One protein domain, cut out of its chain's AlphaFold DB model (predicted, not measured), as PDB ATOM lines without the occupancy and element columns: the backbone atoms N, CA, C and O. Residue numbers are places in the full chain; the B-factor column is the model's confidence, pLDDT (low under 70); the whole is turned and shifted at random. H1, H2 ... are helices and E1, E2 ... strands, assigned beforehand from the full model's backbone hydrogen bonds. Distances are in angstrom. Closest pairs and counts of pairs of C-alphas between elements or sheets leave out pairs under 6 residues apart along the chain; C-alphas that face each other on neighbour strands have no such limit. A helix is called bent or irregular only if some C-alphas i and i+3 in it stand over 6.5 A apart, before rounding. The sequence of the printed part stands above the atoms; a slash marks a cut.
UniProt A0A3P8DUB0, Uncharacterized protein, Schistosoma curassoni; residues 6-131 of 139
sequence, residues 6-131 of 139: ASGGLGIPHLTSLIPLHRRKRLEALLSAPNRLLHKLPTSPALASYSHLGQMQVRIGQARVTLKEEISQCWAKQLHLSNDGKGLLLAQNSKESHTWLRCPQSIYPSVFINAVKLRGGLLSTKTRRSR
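This is residues 6 to 131 of the 139 residues of an uncharacterized protein of Schistosoma curassoni (UniProt A0A3P8DUB0). What shape do these atoms make? H1 and H4 meet at their first residues and run away from each other nearly in line, with the small strand hairpin E1 E2 packed beside their meeting place. At H1's far end come H2 and H3, H3 folding back across H1, while beyond H4's far end H5, H6 and H7 make a loose head. What is it made of? The printed part has 126 residues with eight named helices and two named strands, in the order H1 H2 H3 E1 E2 H4 H5 H6 H7 H8; the sheet E1 - E2 is antiparallel and the class is mostly helix. The whole is loose, with a radius of gyration of the C-alphas of 20.2 A, and elongated, spanning 58 by 36 by 25 A.

Where are the strands? E1 is residues 58 to 60, with C-alpha 58 at (-2.642, 29.257, 103.567), and E2 is residues 63 to 65. Where are the helices? From first to last C-alpha, H1, residues 15 to 32, is 25.0 A long, beginning at (7.279, 24.406, 104.356); H4, residues 68 to 81, is 20.2 A; H3, residues 45 to 55, is 16.3 A; H7, residues 109 to 119, is 15.2 A. H2 is residues 38 to 43, H5 86 to 93, H6 96 to 102 and H8 126 to 129. Which are irregular? H5, with C-alphas 89 and 92 7.4 A apart, H6, with 97 and 100 7.4 A apart, and only just H2, with 39 and 42 6.8 A apart.

How is the hairpin paired? E1 and E2 are antiparallel at 142 degrees, with N 65 and O 58 within hydrogen-bond range at 2.9 A. What does the hub H1 touch? Residues 17 to 21 touch H4, closest C-alphas Leu 18 and Lys 68, 7.2 A, at a shallow tilt of 13 degrees, opposite ways. Residues 20 to 27 touch H3, closest C-alphas Arg 24 and Gly 54, 4.2 A, and residues 30 to 31 touch H2, closest C-alphas Leu 31 and Leu 38, 6.5 A. What follows H4? H4 and H5 touch only at the corner, closest C-alphas His 80 and Lys 86, 4.5 A; H6 and H7 are close but not clearly touching, closest C-alphas Trp 100 and Phe 112, 7.4 A; H7 and H8 are apart. How complete are the helix backbones? Every O i to N i+4 pair is within hydrogen-bond range in H4 and H7, against 12 of 14 in H1, 3 of 7 in H3, 1 of 3 in H6, 0 of 2 in H2 and 0 of 4 in H5, while H8 is too short for one; O i to N i+3 pairs within range are 6 of 8 in H3, 3 of 4 in H6, 2 of 3 in H2 and 2 of 5 in H5.

How large is it? The C-alphas farthest apart, of Arg 36 and Lys 126, are 63.1 A apart. Are there cuts or long links? The printed part has no cut and no long link, and residues 32 to 37, of which 32 belongs to H1, stand free. Where is confidence low? Mean pLDDT of the printed part is 85.8, with residues 36, 49 and 54 under 70.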
ATOM      1  N   ALA A   6       3.041  12.047 116.229       91.00
ATOM      2  CA  ALA A   6       1.974  11.619 117.135       91.00
ATOM      3  C   ALA A   6       0.666  11.274 116.405       91.00
ATOM      4  O   ALA A   6      -0.075  10.416 116.854       91.00
ATOM      5  N   SER A   7       0.406  11.901 115.259       90.88
ATOM      6  CA  SER A   7      -0.760  11.616 114.417       90.88
ATOM      7  C   SER A   7      -0.483  10.526 113.372       90.88
ATOM      8  O   SER A   7      -1.229  10.409 112.400       90.88
ATOM      9  N   GLY A   8       0.611   9.770 113.523       91.00
ATOM     10  CA  GLY A   8       1.047   8.714 112.608       91.00
ATOM     11  C   GLY A   8       1.872   9.193 111.412       91.00
ATOM     12  O   GLY A   8       2.306   8.381 110.597       91.00
ATOM     13  N   GLY A   9       2.129  10.497 111.290       92.62
ATOM     14  CA  GLY A   9       2.941  11.046 110.208       92.62
ATOM     15  C   GLY A   9       4.445  10.809 110.374       92.62
ATOM     16  O   GLY A   9       4.909  10.128 111.292       92.62
ATOM     17  N   LEU A  10       5.222  11.408 109.466       92.94
ATOM     18  CA  LEU A  10       6.688  11.388 109.514       92.94
ATOM     19  C   LEU A  10       7.284  12.558 110.316       92.94
ATOM     20  O   LEU A  10       8.490  12.604 110.512       92.94
ATOM     21  N   GLY A  11       6.467  13.523 110.755       91.44
ATOM     22  CA  GLY A  11       6.962  14.724 111.437       91.44
ATOM     23  C   GLY A  11       7.667  15.728 110.523       91.44
ATOM     24  O   GLY A  11       8.224  16.705 111.013       91.44
ATOM     25  N   ILE A  12       7.633  15.515 109.205       91.25
ATOM     26  CA  ILE A  12       8.267  16.407 108.234       91.25
ATOM     27  C   ILE A  12       7.383  17.649 108.043       91.25
ATOM     28  O   ILE A  12       6.237  17.508 107.595       91.25
ATOM     29  N   PRO A  13       7.893  18.860 108.328       90.44
ATOM     30  CA  PRO A  13       7.127  20.088 108.169       90.44
ATOM     31  C   PRO A  13       6.760  20.335 106.701       90.44
ATOM     32  O   PRO A  13       7.576  20.158 105.796       90.44
ATOM     33  N   HIS A  14       5.537  20.806 106.452       91.94
ATOM     34  CA  HIS A  14       5.159  21.323 105.136       91.94
ATOM     35  C   HIS A  14       5.548  22.797 105.027       91.94
ATOM     36  O   HIS A  14       4.824  23.688 105.484       91.94
ATOM     37  N   LEU A  15       6.712  23.059 104.434       90.50
ATOM     38  CA  LEU A  15       7.279  24.406 104.356       90.50
ATOM     39  C   LEU A  15       6.358  25.385 103.625       90.50
ATOM     40  O   LEU A  15       6.159  26.493 104.108       90.50
ATOM     41  N   THR A  16       5.710  24.967 102.540       89.38
ATOM     42  CA  THR A  16       4.806  25.836 101.771       89.38
ATOM     43  C   THR A  16       3.627  26.347 102.602       89.38
ATOM     44  O   THR A  16       3.185  27.472 102.399       89.38
ATOM     45  N   SER A  17       3.140  25.571 103.583       88.94
ATOM     46  CA  SER A  17       2.096  26.051 104.502       88.94
ATOM     47  C   SER A  17       2.654  26.812 105.706       88.94
ATOM     48  O   SER A  17       1.986  27.703 106.214       88.94
ATOM     49  N   LEU A  18       3.865  26.491 106.177       90.12
ATOM     50  CA  LEU A  18       4.448  27.118 107.373       90.12
ATOM     51  C   LEU A  18       5.147  28.451 107.092       90.12
ATOM     52  O   LEU A  18       5.082  29.357 107.921       90.12
ATOM     53  N   ILE A  19       5.810  28.589 105.943       90.38
ATOM     54  CA  ILE A  19       6.563  29.795 105.574       90.38
ATOM     55  C   ILE A  19       5.678  31.051 105.622       90.38
ATOM     56  O   ILE A  19       6.113  32.024 106.243       90.38
ATOM     57  N   PRO A  20       4.453  31.071 105.051       89.94
ATOM     58  CA  PRO A  20       3.586  32.246 105.137       89.94
ATOM     59  C   PRO A  20       3.254  32.640 106.583       89.94
ATOM     60  O   PRO A  20       3.320  33.819 106.927       89.94
ATOM     61  N   LEU A  21       2.991  31.664 107.461       88.69
ATOM     62  CA  LEU A  21       2.717  31.937 108.877       88.69
ATOM     63  C   LEU A  21       3.942  32.491 109.609       88.69
ATOM     64  O   LEU A  21       3.828  33.452 110.364       88.69
ATOM     65  N   HIS A  22       5.125  31.921 109.371       89.75
ATOM     66  CA  HIS A  22       6.364  32.429 109.964       89.75
ATOM     67  C   HIS A  22       6.685  33.849 109.491       89.75
ATOM     68  O   HIS A  22       7.132  34.671 110.288       89.75
ATOM     69  N   ARG A  23       6.430  34.158 108.214       87.94
ATOM     70  CA  ARG A  23       6.591  35.513 107.670       87.94
ATOM     71  C   ARG A  23       5.637  36.498 108.340       87.94
ATOM     72  O   ARG A  23       6.098  37.551 108.770       87.94
ATOM     73  N   ARG A  24       4.359  36.135 108.502       87.50
ATOM     74  CA  ARG A  24       3.371  36.948 109.229       87.50
ATOM     75  C   ARG A  24       3.805  37.208 110.669       87.50
ATOM     76  O   ARG A  24       3.944  38.363 111.049       87.50
ATOM     77  N   LYS A  25       4.128  36.154 111.425       88.25
ATOM     78  CA  LYS A  25       4.571  36.273 112.823       88.25
ATOM     79  C   LYS A  25       5.824  37.141 112.960       88.25
ATOM     80  O   LYS A  25       5.941  37.925 113.894       88.25
ATOM     81  N   ARG A  26       6.774  37.016 112.023       87.31
ATOM     82  CA  ARG A  26       7.973  37.863 111.995       87.31
ATOM     83  C   ARG A  26       7.622  39.326 111.729       87.31
ATOM     84  O   ARG A  26       8.201  40.194 112.368       87.31
ATOM     85  N   LEU A  27       6.698  39.598 110.809       84.88
ATOM     86  CA  LEU A  27       6.242  40.954 110.508       84.88
ATOM     87  C   LEU A  27       5.525  41.571 111.718       84.88
ATOM     88  O   LEU A  27       5.864  42.678 112.116       84.88
ATOM     89  N   GLU A  28       4.624  40.833 112.366       86.00
ATOM     90  CA  GLU A  28       3.950  41.260 113.603       86.00
ATOM     91  C   GLU A  28       4.948  41.558 114.732       86.00
ATOM     92  O   GLU A  28       4.850  42.589 115.397       86.00
ATOM     93  N   ALA A  29       5.953  40.697 114.922       87.12
ATOM     94  CA  ALA A  29       7.010  40.909 115.910       87.12
ATOM     95  C   ALA A  29       7.851  42.164 115.615       87.12
ATOM     96  O   ALA A  29       8.218  42.894 116.531       87.12
ATOM     97  N   LEU A  30       8.144  42.439 114.340       83.50
ATOM     98  CA  LEU A  30       8.862  43.651 113.938       83.50
ATOM     99  C   LEU A  30       8.035  44.917 114.185       83.50
ATOM    100  O   LEU A  30       8.594  45.924 114.612       83.50
ATOM    101  N   LEU A  31       6.723  44.867 113.939       80.75
ATOM    102  CA  LEU A  31       5.817  46.001 114.148       80.75
ATOM    103  C   LEU A  31       5.502  46.272 115.625       80.75
ATOM    104  O   LEU A  31       5.206  47.407 115.984       80.75
ATOM    105  N   SER A  32       5.558  45.246 116.475       84.31
ATOM    106  CA  SER A  32       5.327  45.355 117.925       84.31
ATOM    107  C   SER A  32       6.589  45.678 118.729       84.31
ATOM    108  O   SER A  32       6.508  45.914 119.934       84.31
ATOM    109  N   ALA A  33       7.761  45.697 118.092       84.88
ATOM    110  CA  ALA A  33       9.016  45.994 118.763       84.88
ATOM    111  C   ALA A  33       9.087  47.479 119.192       84.88
ATOM    112  O   ALA A  33       8.760  48.359 118.399       84.88
ATOM    113  N   PRO A  34       9.617  47.794 120.390       80.44
ATOM    114  CA  PRO A  34       9.630  49.150 120.964       80.44
ATOM    115  C   PRO A  34      10.599  50.129 120.271       80.44
ATOM    116  O   PRO A  34      10.829  51.244 120.744       80.44
ATOM    117  N   ASN A  35      11.228  49.725 119.168       82.19
ATOM    118  CA  ASN A  35      12.216  50.538 118.478       82.19
ATOM    119  C   ASN A  35      11.526  51.639 117.655       82.19
ATOM    120  O   ASN A  35      10.857  51.365 116.660       82.19
ATOM    121  N   ARG A  36      11.768  52.904 118.023       68.62
ATOM    122  CA  ARG A  36      11.220  54.108 117.364       68.62
ATOM    123  C   ARG A  36      11.462  54.166 115.850       68.62
ATOM    124  O   ARG A  36      10.643  54.744 115.140       68.62
ATOM    125  N   LEU A  37      12.536  53.560 115.340       73.50
ATOM    126  CA  LEU A  37      12.802  53.491 113.896       73.50
ATOM    127  C   LEU A  37      11.857  52.516 113.176       73.50
ATOM    128  O   LEU A  37      11.467  52.769 112.038       73.50
ATOM    129  N   LEU A  38      11.431  51.442 113.849       73.19
ATOM    130  CA  LEU A  38      10.496  50.452 113.303       73.19
ATOM    131  C   LEU A  38       9.046  50.962 113.279       73.19
ATOM    132  O   LEU A  38       8.251  50.497 112.469       73.19
ATOM    133  N   HIS A  39       8.708  51.990 114.060       72.50
ATOM    134  CA  HIS A  39       7.389  52.634 113.992       72.50
ATOM    135  C   HIS A  39       7.149  53.420 112.693       72.50
ATOM    136  O   HIS A  39       6.001  53.659 112.334       72.50
ATOM    137  N   LYS A  40       8.210  53.802 111.964       74.62
ATOM    138  CA  LYS A  40       8.106  54.440 110.636       74.62
ATOM    139  C   LYS A  40       8.101  53.431 109.483       74.62
ATOM    140  O   LYS A  40       7.862  53.803 108.336       74.62
ATOM    141  N   LEU A  41       8.367  52.157 109.777       73.31
ATOM    142  CA  LEU A  41       8.424  51.076 108.794       73.31
ATOM    143  C   LEU A  41       7.085  50.828 108.068       73.31
ATOM    144  O   LEU A  41       7.141  50.585 106.865       73.31
ATOM    145  N   PRO A  42       5.899  50.917 108.717       73.50
ATOM    146  CA  PRO A  42       4.601  50.755 108.052       73.50
ATOM    147  C   PRO A  42       4.387  51.689 106.864       73.50
ATOM    148  O   PRO A  42       3.768  51.307 105.877       73.50
ATOM    149  N   THR A  43       4.926  52.903 106.954       75.94
ATOM    150  CA  THR A  43       4.810  53.945 105.930       75.94
ATOM    151  C   THR A  43       5.872  53.809 104.835       75.94
ATOM    152  O   THR A  43       5.852  54.551 103.857       75.94
ATOM    153  N   SER A  44       6.822  52.878 104.986       80.94
ATOM    154  CA  SER A  44       7.898  52.673 104.023       80.94
ATOM    155  C   SER A  44       7.410  51.887 102.797       80.94
ATOM    156  O   SER A  44       6.840  50.802 102.955       80.94
ATOM    157  N   PRO A  45       7.732  52.335 101.567       77.12
ATOM    158  CA  PRO A  45       7.470  51.574 100.342       77.12
ATOM    159  C   PRO A  45       8.121  50.186 100.356       77.12
ATOM    160  O   PRO A  45       7.591  49.239  99.779       77.12
ATOM    161  N   ALA A  46       9.252  50.045 101.056       73.19
ATOM    162  CA  ALA A  46       9.940  48.770 101.195       73.19
ATOM    163  C   ALA A  46       9.070  47.746 101.933       73.19
ATOM    164  O   ALA A  46       9.027  46.593 101.519       73.19
ATOM    165  N   LEU A  47       8.342  48.152 102.982       75.56
ATOM    166  CA  LEU A  47       7.460  47.249 103.723       75.56
ATOM    167  C   LEU A  47       6.177  46.932 102.949       75.56
ATOM    168  O   LEU A  47       5.690  45.811 103.054       75.56
ATOM    169  N   ALA A  48       5.661  47.863 102.140       71.94
ATOM    170  CA  ALA A  48       4.464  47.635 101.325       71.94
ATOM    171  C   ALA A  48       4.594  46.374 100.446       71.94
ATOM    172  O   ALA A  48       3.677  45.552 100.396       71.94
ATOM    173  N   SER A  49       5.776  46.151  99.863       69.69
ATOM    174  CA  SER A  49       6.110  44.933  99.109       69.69
ATOM    175  C   SER A  49       6.099  43.656  99.968       69.69
ATOM    176  O   SER A  49       5.791  42.572  99.475       69.69
ATOM    177  N   TYR A  50       6.402  43.763 101.266       72.88
ATOM    178  CA  TYR A  50       6.373  42.649 102.223       72.88
ATOM    179  C   TYR A  50       4.992  42.424 102.861       72.88
ATOM    180  O   TYR A  50       4.710  41.304 103.291       72.88
ATOM    181  N   SER A  51       4.108  43.424 102.891       72.88
ATOM    182  CA  SER A  51       2.764  43.318 103.478       72.88
ATOM    183  C   SER A  51       1.919  42.224 102.816       72.88
ATOM    184  O   SER A  51       1.251  41.453 103.510       72.88
ATOM    185  N   HIS A  52       2.030  42.065 101.492       74.44
ATOM    186  CA  HIS A  52       1.361  40.983 100.762       74.44
ATOM    187  C   HIS A  52       1.789  39.589 101.264       74.44
ATOM    188  O   HIS A  52       0.966  38.679 101.355       74.44
ATOM    189  N   LEU A  53       3.052  39.413 101.679       70.06
ATOM    190  CA  LEU A  53       3.543  38.139 102.222       70.06
ATOM    191  C   LEU A  53       2.905  37.788 103.571       70.06
ATOM    192  O   LEU A  53       2.704  36.609 103.855       70.06
ATOM    193  N   GLY A  54       2.570  38.792 104.390       68.69
ATOM    194  CA  GLY A  54       1.822  38.605 105.635       68.69
ATOM    195  C   GLY A  54       0.346  38.269 105.396       68.69
ATOM    196  O   GLY A  54      -0.261  37.542 106.184       68.69
ATOM    197  N   GLN A  55      -0.225  38.728 104.283       75.62
ATOM    198  CA  GLN A  55      -1.630  38.513 103.913       75.62
ATOM    199  C   GLN A  55      -1.867  37.231 103.101       75.62
ATOM    200  O   GLN A  55      -3.017  36.855 102.871       75.62
ATOM    201  N   MET A  56      -0.802  36.521 102.708       78.69
ATOM    202  CA  MET A  56      -0.921  35.246 102.001       78.69
ATOM    203  C   MET A  56      -1.781  34.255 102.794       78.69
ATOM    204  O   MET A  56      -1.468  33.869 103.925       78.69
ATOM    205  N   GLN A  57      -2.877  33.826 102.174       81.56
ATOM    206  CA  GLN A  57      -3.759  32.815 102.736       81.56
ATOM    207  C   GLN A  57      -3.141  31.431 102.550       81.56
ATOM    208  O   GLN A  57      -2.776  31.046 101.439       81.56
ATOM    209  N   VAL A  58      -3.063  30.658 103.632       88.69
ATOM    210  CA  VAL A  58      -2.642  29.257 103.567       88.69
ATOM    211  C   VAL A  58      -3.879  28.398 103.339       88.69
ATOM    212  O   VAL A  58      -4.854  28.487 104.088       88.69
ATOM    213  N   ARG A  59      -3.848  27.565 102.295       88.81
ATOM    214  CA  ARG A  59      -4.913  26.601 101.990       88.81
ATOM    215  C   ARG A  59      -4.370  25.181 102.070       88.81
ATOM    216  O   ARG A  59      -3.330  24.884 101.488       88.81
ATOM    217  N   ILE A  60      -5.080  24.313 102.784       87.38
ATOM    218  CA  ILE A  60      -4.780  22.879 102.877       87.38
ATOM    219  C   ILE A  60      -6.055  22.123 102.505       87.38
ATOM    220  O   ILE A  60      -7.031  22.102 103.256       87.38
ATOM    221  N   GLY A  61      -6.069  21.532 101.309       83.06
ATOM    222  CA  GLY A  61      -7.302  21.021 100.710       83.06
ATOM    223  C   GLY A  61      -8.330  22.147 100.549       83.06
ATOM    224  O   GLY A  61      -8.040  23.170  99.932       83.06
ATOM    225  N   GLN A  62      -9.514  21.974 101.140       84.00
ATOM    226  CA  GLN A  62     -10.578  22.986 101.128       84.00
ATOM    227  C   GLN A  62     -10.526  23.959 102.318       84.00
ATOM    228  O   GLN A  62     -11.244  24.955 102.321       84.00
ATOM    229  N   ALA A  63      -9.673  23.712 103.317       86.19
ATOM    230  CA  ALA A  63      -9.598  24.543 104.515       86.19
ATOM    231  C   ALA A  63      -8.674  25.751 104.309       86.19
ATOM    232  O   ALA A  63      -7.570  25.624 103.765       86.19
ATOM    233  N   ARG A  64      -9.121  26.919 104.780       89.19
ATOM    234  CA  ARG A  64      -8.281  28.102 104.993       89.19
ATOM    235  C   ARG A  64      -7.718  28.041 106.402       89.19
ATOM    236  O   ARG A  64      -8.464  27.770 107.333       89.19
ATOM    237  N   VAL A  65      -6.420  28.282 106.529       88.50
ATOM    238  CA  VAL A  65      -5.700  28.092 107.783       88.50
ATOM    239  C   VAL A  65      -4.902  29.340 108.126       88.50
ATOM    240  O   VAL A  65      -4.226  29.912 107.264       88.50
ATOM    241  N   THR A  66      -4.971  29.761 109.386       84.81
ATOM    242  CA  THR A  66      -4.252  30.941 109.887       84.81
ATOM    243  C   THR A  66      -3.315  30.602 111.037       84.81
ATOM    244  O   THR A  66      -2.351  31.340 111.245       84.81
ATOM    245  N   LEU A  67      -3.535  29.474 111.722       87.00
ATOM    246  CA  LEU A  67      -2.740  29.036 112.867       87.00
ATOM    247  C   LEU A  67      -1.890  27.798 112.560       87.00
ATOM    248  O   LEU A  67      -2.197  26.973 111.698       87.00
ATOM    249  N   LYS A  68      -0.788  27.640 113.297       88.12
ATOM    250  CA  LYS A  68       0.139  26.510 113.126       88.12
ATOM    251  C   LYS A  68      -0.495  25.184 113.570       88.12
ATOM    252  O   LYS A  68      -0.249  24.131 112.974       88.12
ATOM    253  N   GLU A  69      -1.309  25.234 114.612       89.88
ATOM    254  CA  GLU A  69      -2.027  24.100 115.187       89.88
ATOM    255  C   GLU A  69      -3.057  23.570 114.182       89.88
ATOM    256  O   GLU A  69      -3.096  22.372 113.899       89.88
ATOM    257  N   GLU A  70      -3.796  24.476 113.540       90.69
ATOM    258  CA  GLU A  70      -4.744  24.167 112.468       90.69
ATOM    259  C   GLU A  70      -4.056  23.527 111.251       90.69
ATOM    260  O   GLU A  70      -4.593  22.579 110.676       90.69
ATOM    261  N   ILE A  71      -2.844  23.976 110.876       90.75
ATOM    262  CA  ILE A  71      -2.053  23.336 109.804       90.75
ATOM    263  C   ILE A  71      -1.803  21.872 110.152       90.75
ATOM    264  O   ILE A  71      -1.981  20.984 109.315       90.75
ATOM    265  N   SER A  72      -1.388  21.623 111.392       90.88
ATOM    266  CA  SER A  72      -1.045  20.285 111.868       90.88
ATOM    267  C   SER A  72      -2.270  19.368 111.869       90.88
ATOM    268  O   SER A  72      -2.185  18.229 111.408       90.88
ATOM    269  N   GLN A  73      -3.421  19.878 112.313       91.50
ATOM    270  CA  GLN A  73      -4.695  19.155 112.295       91.50
ATOM    271  C   GLN A  73      -5.190  18.890 110.868       91.50
ATOM    272  O   GLN A  73      -5.586  17.767 110.553       91.50
ATOM    273  N   CYS A  74      -5.115  19.881 109.973       93.31
ATOM    274  CA  CYS A  74      -5.515  19.722 108.575       93.31
ATOM    275  C   CYS A  74      -4.663  18.668 107.866       93.31
ATOM    276  O   CYS A  74      -5.207  17.792 107.193       93.31
ATOM    277  N   TRP A  75      -3.339  18.696 108.044       93.06
ATOM    278  CA  TRP A  75      -2.461  17.676 107.468       93.06
ATOM    279  C   TRP A  75      -2.676  16.290 108.074       93.06
ATOM    280  O   TRP A  75      -2.597  15.305 107.338       93.06
ATOM    281  N   ALA A  76      -2.977  16.193 109.372       92.50
ATOM    282  CA  ALA A  76      -3.347  14.927 110.002       92.50
ATOM    283  C   ALA A  76      -4.648  14.365 109.413       92.50
ATOM    284  O   ALA A  76      -4.681  13.211 108.998       92.50
ATOM    285  N   LYS A  77      -5.678  15.203 109.255       92.69
ATOM    286  CA  LYS A  77      -6.940  14.806 108.620       92.69
ATOM    287  C   LYS A  77      -6.729  14.338 107.177       92.69
ATOM    288  O   LYS A  77      -7.245  13.294 106.795       92.69
ATOM    289  N   GLN A  78      -5.941  15.067 106.385       91.81
ATOM    290  CA  GLN A  78      -5.596  14.663 105.014       91.81
ATOM    291  C   GLN A  78      -4.836  13.327 104.979       91.81
ATOM    292  O   GLN A  78      -5.097  12.496 104.113       91.81
ATOM    293  N   LEU A  79      -3.934  13.091 105.940       91.62
ATOM    294  CA  LEU A  79      -3.261  11.802 106.113       91.62
ATOM    295  C   LEU A  79      -4.282  10.686 106.364       91.62
ATOM    296  O   LEU A  79      -4.277   9.693 105.643       91.62
ATOM    297  N   HIS A  80      -5.178  10.854 107.333       92.38
ATOM    298  CA  HIS A  80      -6.149   9.823 107.715       92.38
ATOM    299  C   HIS A  80      -7.201   9.531 106.641       92.38
ATOM    300  O   HIS A  80      -7.684   8.406 106.551       92.38
ATOM    301  N   LEU A  81      -7.528  10.516 105.801       91.00
ATOM    302  CA  LEU A  81      -8.398  10.331 104.635       91.00
ATOM    303  C   LEU A  81      -7.698   9.609 103.474       91.00
ATOM    304  O   LEU A  81      -8.365   9.097 102.575       91.00
ATOM    305  N   SER A  82      -6.365   9.565 103.466       86.81
ATOM    306  CA  SER A  82      -5.612   8.878 102.420       86.81
ATOM    307  C   SER A  82      -5.671   7.356 102.580       86.81
ATOM    308  O   SER A  82      -5.770   6.821 103.686       86.81
ATOM    309  N   ASN A  83      -5.521   6.642 101.461       85.12
ATOM    310  CA  ASN A  83      -5.472   5.178 101.452       85.12
ATOM    311  C   ASN A  83      -4.375   4.621 102.374       85.12
ATOM    312  O   ASN A  83      -4.597   3.639 103.073       85.12
ATOM    313  N   ASP A  84      -3.210   5.271 102.390       83.62
ATOM    314  CA  ASP A  84      -2.037   4.797 103.128       83.62
ATOM    315  C   ASP A  84      -2.049   5.257 104.599       83.62
ATOM    316  O   ASP A  84      -1.283   4.753 105.414       83.62
ATOM    317  N   GLY A  85      -2.923   6.204 104.959       88.19
ATOM    318  CA  GLY A  85      -3.004   6.768 106.305       88.19
ATOM    319  C   GLY A  85      -4.254   6.415 107.101       88.19
ATOM    320  O   GLY A  85      -4.297   6.707 108.295       88.19
ATOM    321  N   LYS A  86      -5.246   5.749 106.500       88.62
ATOM    322  CA  LYS A  86      -6.476   5.325 107.193       88.62
ATOM    323  C   LYS A  86      -6.196   4.459 108.429       88.62
ATOM    324  O   LYS A  86      -6.834   4.633 109.462       88.62
ATOM    325  N   GLY A  87      -5.194   3.579 108.355       88.12
ATOM    326  CA  GLY A  87      -4.763   2.745 109.487       88.12
ATOM    327  C   GLY A  87      -4.063   3.509 110.620       88.12
ATOM    328  O   GLY A  87      -3.838   2.951 111.686       88.12
ATOM    329  N   LEU A  88      -3.727   4.787 110.416       89.81
ATOM    330  CA  LEU A  88      -3.003   5.621 111.380       89.81
ATOM    331  C   LEU A  88      -3.931   6.499 112.237       89.81
ATOM    332  O   LEU A  88      -3.445   7.342 112.987       89.81
ATOM    333  N   LEU A  89      -5.251   6.307 112.161       90.31
ATOM    334  CA  LEU A  89      -6.226   7.036 112.985       90.31
ATOM    335  C   LEU A  89      -5.957   6.878 114.489       90.31
ATOM    336  O   LEU A  89      -6.013   7.849 115.235       90.31
ATOM    337  N   LEU A  90      -5.602   5.665 114.917       88.56
ATOM    338  CA  LEU A  90      -5.341   5.334 116.323       88.56
ATOM    339  C   LEU A  90      -3.875   5.547 116.732       88.56
ATOM    340  O   LEU A  90      -3.491   5.208 117.847       88.56
ATOM    341  N   ALA A  91      -3.048   6.125 115.854       87.62
ATOM    342  CA  ALA A  91      -1.629   6.365 116.115       87.62
ATOM    343  C   ALA A  91      -1.396   7.216 117.380       87.62
ATOM    344  O   ALA A  91      -0.468   6.960 118.144       87.62
ATOM    345  N   GLN A  92      -2.297   8.164 117.660       86.62
ATOM    346  CA  GLN A  92      -2.230   9.010 118.857       86.62
ATOM    347  C   GLN A  92      -2.374   8.221 120.167       86.62
ATOM    348  O   GLN A  92      -1.855   8.666 121.193       86.62
ATOM    349  N   ASN A  93      -3.017   7.049 120.130       88.38
ATOM    350  CA  ASN A  93      -3.270   6.212 121.303       88.38
ATOM    351  C   ASN A  93      -2.051   5.365 121.697       88.38
ATOM    352  O   ASN A  93      -2.034   4.803 122.785       88.38
ATOM    353  N   SER A  94      -1.035   5.264 120.835       85.25
ATOM    354  CA  SER A  94       0.184   4.501 121.108       85.25
ATOM    355  C   SER A  94       1.414   5.318 120.731       85.25
ATOM    356  O   SER A  94       2.000   5.163 119.655       85.25
ATOM    357  N   LYS A  95       1.820   6.214 121.632       82.12
ATOM    358  CA  LYS A  95       2.970   7.104 121.417       82.12
ATOM    359  C   LYS A  95       4.275   6.313 121.287       82.12
ATOM    360  O   LYS A  95       5.156   6.704 120.520       82.12
ATOM    361  N   GLU A  96       4.367   5.196 121.995       85.19
ATOM    362  CA  GLU A  96       5.509   4.287 122.072       85.19
ATOM    363  C   GLU A  96       5.729   3.560 120.739       85.19
ATOM    364  O   GLU A  96       6.871   3.330 120.339       85.19
ATOM    365  N   SER A  97       4.658   3.305 119.972       85.62
ATOM    366  CA  SER A  97       4.744   2.715 118.624       85.62
ATOM    367  C   SER A  97       5.501   3.592 117.615       85.62
ATOM    368  O   SER A  97       5.761   3.190 116.479       85.62
ATOM    369  N   HIS A  98       5.822   4.833 117.986       90.31
ATOM    370  CA  HIS A  98       6.529   5.796 117.148       90.31
ATOM    371  C   HIS A  98       7.966   6.054 117.602       90.31
ATOM    372  O   HIS A  98       8.646   6.888 117.002       90.31
ATOM    373  N   THR A  99       8.442   5.344 118.630       91.75
ATOM    374  CA  THR A  99       9.794   5.509 119.180       91.75
ATOM    375  C   THR A  99      10.869   5.284 118.126       91.75
ATOM    376  O   THR A  99      11.790   6.085 118.043       91.75
ATOM    377  N   TRP A 100      10.703   4.296 117.242       92.56
ATOM    378  CA  TRP A 100      11.648   4.021 116.152       92.56
ATOM    379  C   TRP A 100      11.892   5.224 115.225       92.56
ATOM    380  O   TRP A 100      12.955   5.335 114.624       92.56
ATOM    381  N   LEU A 101      10.916   6.131 115.102       92.50
ATOM    382  CA  LEU A 101      11.034   7.327 114.269       92.50
ATOM    383  C   LEU A 101      11.721   8.482 115.015       92.50
ATOM    384  O   LEU A 101      12.350   9.325 114.386       92.50
ATOM    385  N   ARG A 102      11.598   8.529 116.349       90.75
ATOM    386  CA  ARG A 102      12.257   9.532 117.212       90.75
ATOM    387  C   ARG A 102      13.692   9.141 117.563       90.75
ATOM    388  O   ARG A 102      14.537  10.013 117.714       90.75
ATOM    389  N   CYS A 103      13.937   7.841 117.681       92.44
ATOM    390  CA  CYS A 103      15.201   7.230 118.060       92.44
ATOM    391  C   CYS A 103      15.634   6.244 116.961       92.44
ATOM    392  O   CYS A 103      15.573   5.036 117.177       92.44
ATOM    393  N   PRO A 104      16.045   6.719 115.770       91.12
ATOM    394  CA  PRO A 104      16.431   5.849 114.653       91.12
ATOM    395  C   PRO A 104      17.557   4.865 115.000       91.12
ATOM    396  O   PRO A 104      17.610   3.775 114.445       91.12
ATOM    397  N   GLN A 105      18.418   5.217 115.957       93.44
ATOM    398  CA  GLN A 105      19.490   4.370 116.480       93.44
ATOM    399  C   GLN A 105      18.998   3.127 117.236       93.44
ATOM    400  O   GLN A 105      19.786   2.223 117.489       93.44
ATOM    401  N   SER A 106      17.717   3.068 117.622       91.69
ATOM    402  CA  SER A 106      17.160   1.929 118.360       91.69
ATOM    403  C   SER A 106      16.784   0.747 117.461       91.69
ATOM    404  O   SER A 106      16.299  -0.261 117.969       91.69
ATOM    405  N   ILE A 107      16.926   0.876 116.138       94.75
ATOM    406  CA  ILE A 107      16.622  -0.175 115.164       94.75
ATOM    407  C   ILE A 107      17.677  -0.215 114.057       94.75
ATOM    408  O   ILE A 107      18.373   0.763 113.795       94.75
ATOM    409  N   TYR A 108      17.779  -1.350 113.366       96.75
ATOM    410  CA  TYR A 108      18.699  -1.486 112.239       96.75
ATOM    411  C   TYR A 108      18.377  -0.481 111.114       96.75
ATOM    412  O   TYR A 108      17.202  -0.319 110.764       96.75
ATOM    413  N   PRO A 109      19.391   0.140 110.473       96.00
ATOM    414  CA  PRO A 109      19.173   1.139 109.422       96.00
ATOM    415  C   PRO A 109      18.298   0.656 108.258       96.00
ATOM    416  O   PRO A 109      17.443   1.391 107.767       96.00
ATOM    417  N   SER A 110      18.455  -0.602 107.835       95.75
ATOM    418  CA  SER A 110      17.633  -1.207 106.778       95.75
ATOM    419  C   SER A 110      16.152  -1.291 107.169       95.75
ATOM    420  O   SER A 110      15.273  -0.963 106.368       95.75
ATOM    421  N   VAL A 111      15.871  -1.666 108.420       95.19
ATOM    422  CA  VAL A 111      14.517  -1.713 108.987       95.19
ATOM    423  C   VAL A 111      13.935  -0.308 109.083       95.19
ATOM    424  O   VAL A 111      12.787  -0.108 108.692       95.19
ATOM    425  N   PHE A 112      14.726   0.679 109.513       95.00
ATOM    426  CA  PHE A 112      14.298   2.078 109.566       95.00
ATOM    427  C   PHE A 112      13.869   2.585 108.188       95.00
ATOM    428  O   PHE A 112      12.762   3.102 108.032       95.00
ATOM    429  N   ILE A 113      14.700   2.375 107.162       94.00
ATOM    430  CA  ILE A 113      14.396   2.788 105.785       94.00
ATOM    431  C   ILE A 113      13.099   2.133 105.297       94.00
ATOM    432  O   ILE A 113      12.236   2.810 104.733       94.00
ATOM    433  N   ASN A 114      12.928   0.830 105.528       93.12
ATOM    434  CA  ASN A 114      11.724   0.112 105.112       93.12
ATOM    435  C   ASN A 114      10.476   0.574 105.881       93.12
ATOM    436  O   ASN A 114       9.423   0.762 105.270       93.12
ATOM    437  N   ALA A 115      10.593   0.845 107.182       91.94
ATOM    438  CA  ALA A 115       9.517   1.400 107.997       91.94
ATOM    439  C   ALA A 115       9.112   2.814 107.541       91.94
ATOM    440  O   ALA A 115       7.918   3.111 107.446       91.94
ATOM    441  N   VAL A 116      10.076   3.672 107.178       92.25
ATOM    442  CA  VAL A 116       9.801   4.991 106.577       92.25
ATOM    443  C   VAL A 116       9.099   4.838 105.230       92.25
ATOM    444  O   VAL A 116       8.105   5.524 104.991       92.25
ATOM    445  N   LYS A 117       9.560   3.925 104.363       90.38
ATOM    446  CA  LYS A 117       8.904   3.651 103.074       90.38
ATOM    447  C   LYS A 117       7.463   3.194 103.267       90.38
ATOM    448  O   LYS A 117       6.578   3.715 102.594       90.38
ATOM    449  N   LEU A 118       7.214   2.277 104.202       88.50
ATOM    450  CA  LEU A 118       5.872   1.798 104.522       88.50
ATOM    451  C   LEU A 118       4.981   2.944 105.025       88.50
ATOM    452  O   LEU A 118       3.930   3.201 104.443       88.50
ATOM    453  N   ARG A 119       5.426   3.691 106.044       88.12
ATOM    454  CA  ARG A 119       4.661   4.807 106.631       88.12
ATOM    455  C   ARG A 119       4.431   5.960 105.649       88.12
ATOM    456  O   ARG A 119       3.386   6.602 105.675       88.12
ATOM    457  N   GLY A 120       5.404   6.237 104.784       87.62
ATOM    458  CA  GLY A 120       5.303   7.248 103.731       87.62
ATOM    459  C   GLY A 120       4.459   6.816 102.529       87.62
ATOM    460  O   GLY A 120       4.280   7.613 101.606       87.62
ATOM    461  N   GLY A 121       3.969   5.570 102.509       85.00
ATOM    462  CA  GLY A 121       3.279   4.987 101.363       85.00
ATOM    463  C   GLY A 121       4.188   4.802 100.144       85.00
ATOM    464  O   GLY A 121       3.708   4.684  99.033       85.00
ATOM    465  N   LEU A 122       5.511   4.797 100.286       85.00
ATOM    466  CA  LEU A 122       6.446   4.746  99.153       85.00
ATOM    467  C   LEU A 122       6.548   3.355  98.507       85.00
ATOM    468  O   LEU A 122       7.176   3.211  97.461       85.00
ATOM    469  N   LEU A 123       5.951   2.331  99.119       84.38
ATOM    470  CA  LEU A 123       5.948   0.973  98.584       84.38
ATOM    471  C   LEU A 123       4.990   0.844  97.390       84.38
ATOM    472  O   LEU A 123       3.887   1.394  97.378       84.38
ATOM    473  N   SER A 124       5.408   0.078  96.384       80.94
ATOM    474  CA  SER A 124       4.586  -0.225  95.212       80.94
ATOM    475  C   SER A 124       3.457  -1.182  95.597       80.94
ATOM    476  O   SER A 124       3.676  -2.372  95.808       80.94
ATOM    477  N   THR A 125       2.232  -0.666  95.701       78.62
ATOM    478  CA  THR A 125       1.015  -1.464  95.917       78.62
ATOM    479  C   THR A 125       0.216  -1.587  94.620       78.62
ATOM    480  O   THR A 125       0.341  -0.746  93.726       78.62
ATOM    481  N   LYS A 126      -0.653  -2.603  94.505       78.62
ATOM    482  CA  LYS A 126      -1.548  -2.772  93.339       78.62
ATOM    483  C   LYS A 126      -2.348  -1.492  93.054       78.62
ATOM    484  O   LYS A 126      -2.380  -1.036  91.916       78.62
ATOM    485  N   THR A 127      -2.878  -0.859  94.101       75.94
ATOM    486  CA  THR A 127      -3.629   0.406  94.042       75.94
ATOM    487  C   THR A 127      -2.779   1.618  93.629       75.94
ATOM    488  O   THR A 127      -3.320   2.634  93.195       75.94
ATOM    489  N   ARG A 128      -1.451   1.575  93.800       73.56
ATOM    490  CA  ARG A 128      -0.530   2.613  93.299       73.56
ATOM    491  C   ARG A 128      -0.134   2.364  91.851       73.56
ATOM    492  O   ARG A 128      -0.140   3.303  91.062       73.56
ATOM    493  N   ARG A 129       0.133   1.108  91.483       77.94
ATOM    494  CA  ARG A 129       0.401   0.716  90.090       77.94
ATOM    495  C   ARG A 129      -0.767   1.077  89.172       77.94
ATOM    496  O   ARG A 129      -0.546   1.686  88.134       77.94
ATOM    497  N   SER A 130      -2.004   0.831  89.608       78.62
ATOM    498  CA  SER A 130      -3.213   1.180  88.844       78.62
ATOM    499  C   SER A 130      -3.428   2.687  88.639       78.62
ATOM    500  O   SER A 130      -4.246   3.068  87.813       78.62
ATOM    501  N   ARG A 131      -2.716   3.550  89.379       73.12
ATOM    502  CA  ARG A 131      -2.761   5.019  89.249       73.12
ATOM    503  C   ARG A 131      -1.604   5.589  88.414       73.12
ATOM    504  O   ARG A 131      -1.349   6.786  88.476       73.12
TER     505      ARG A 131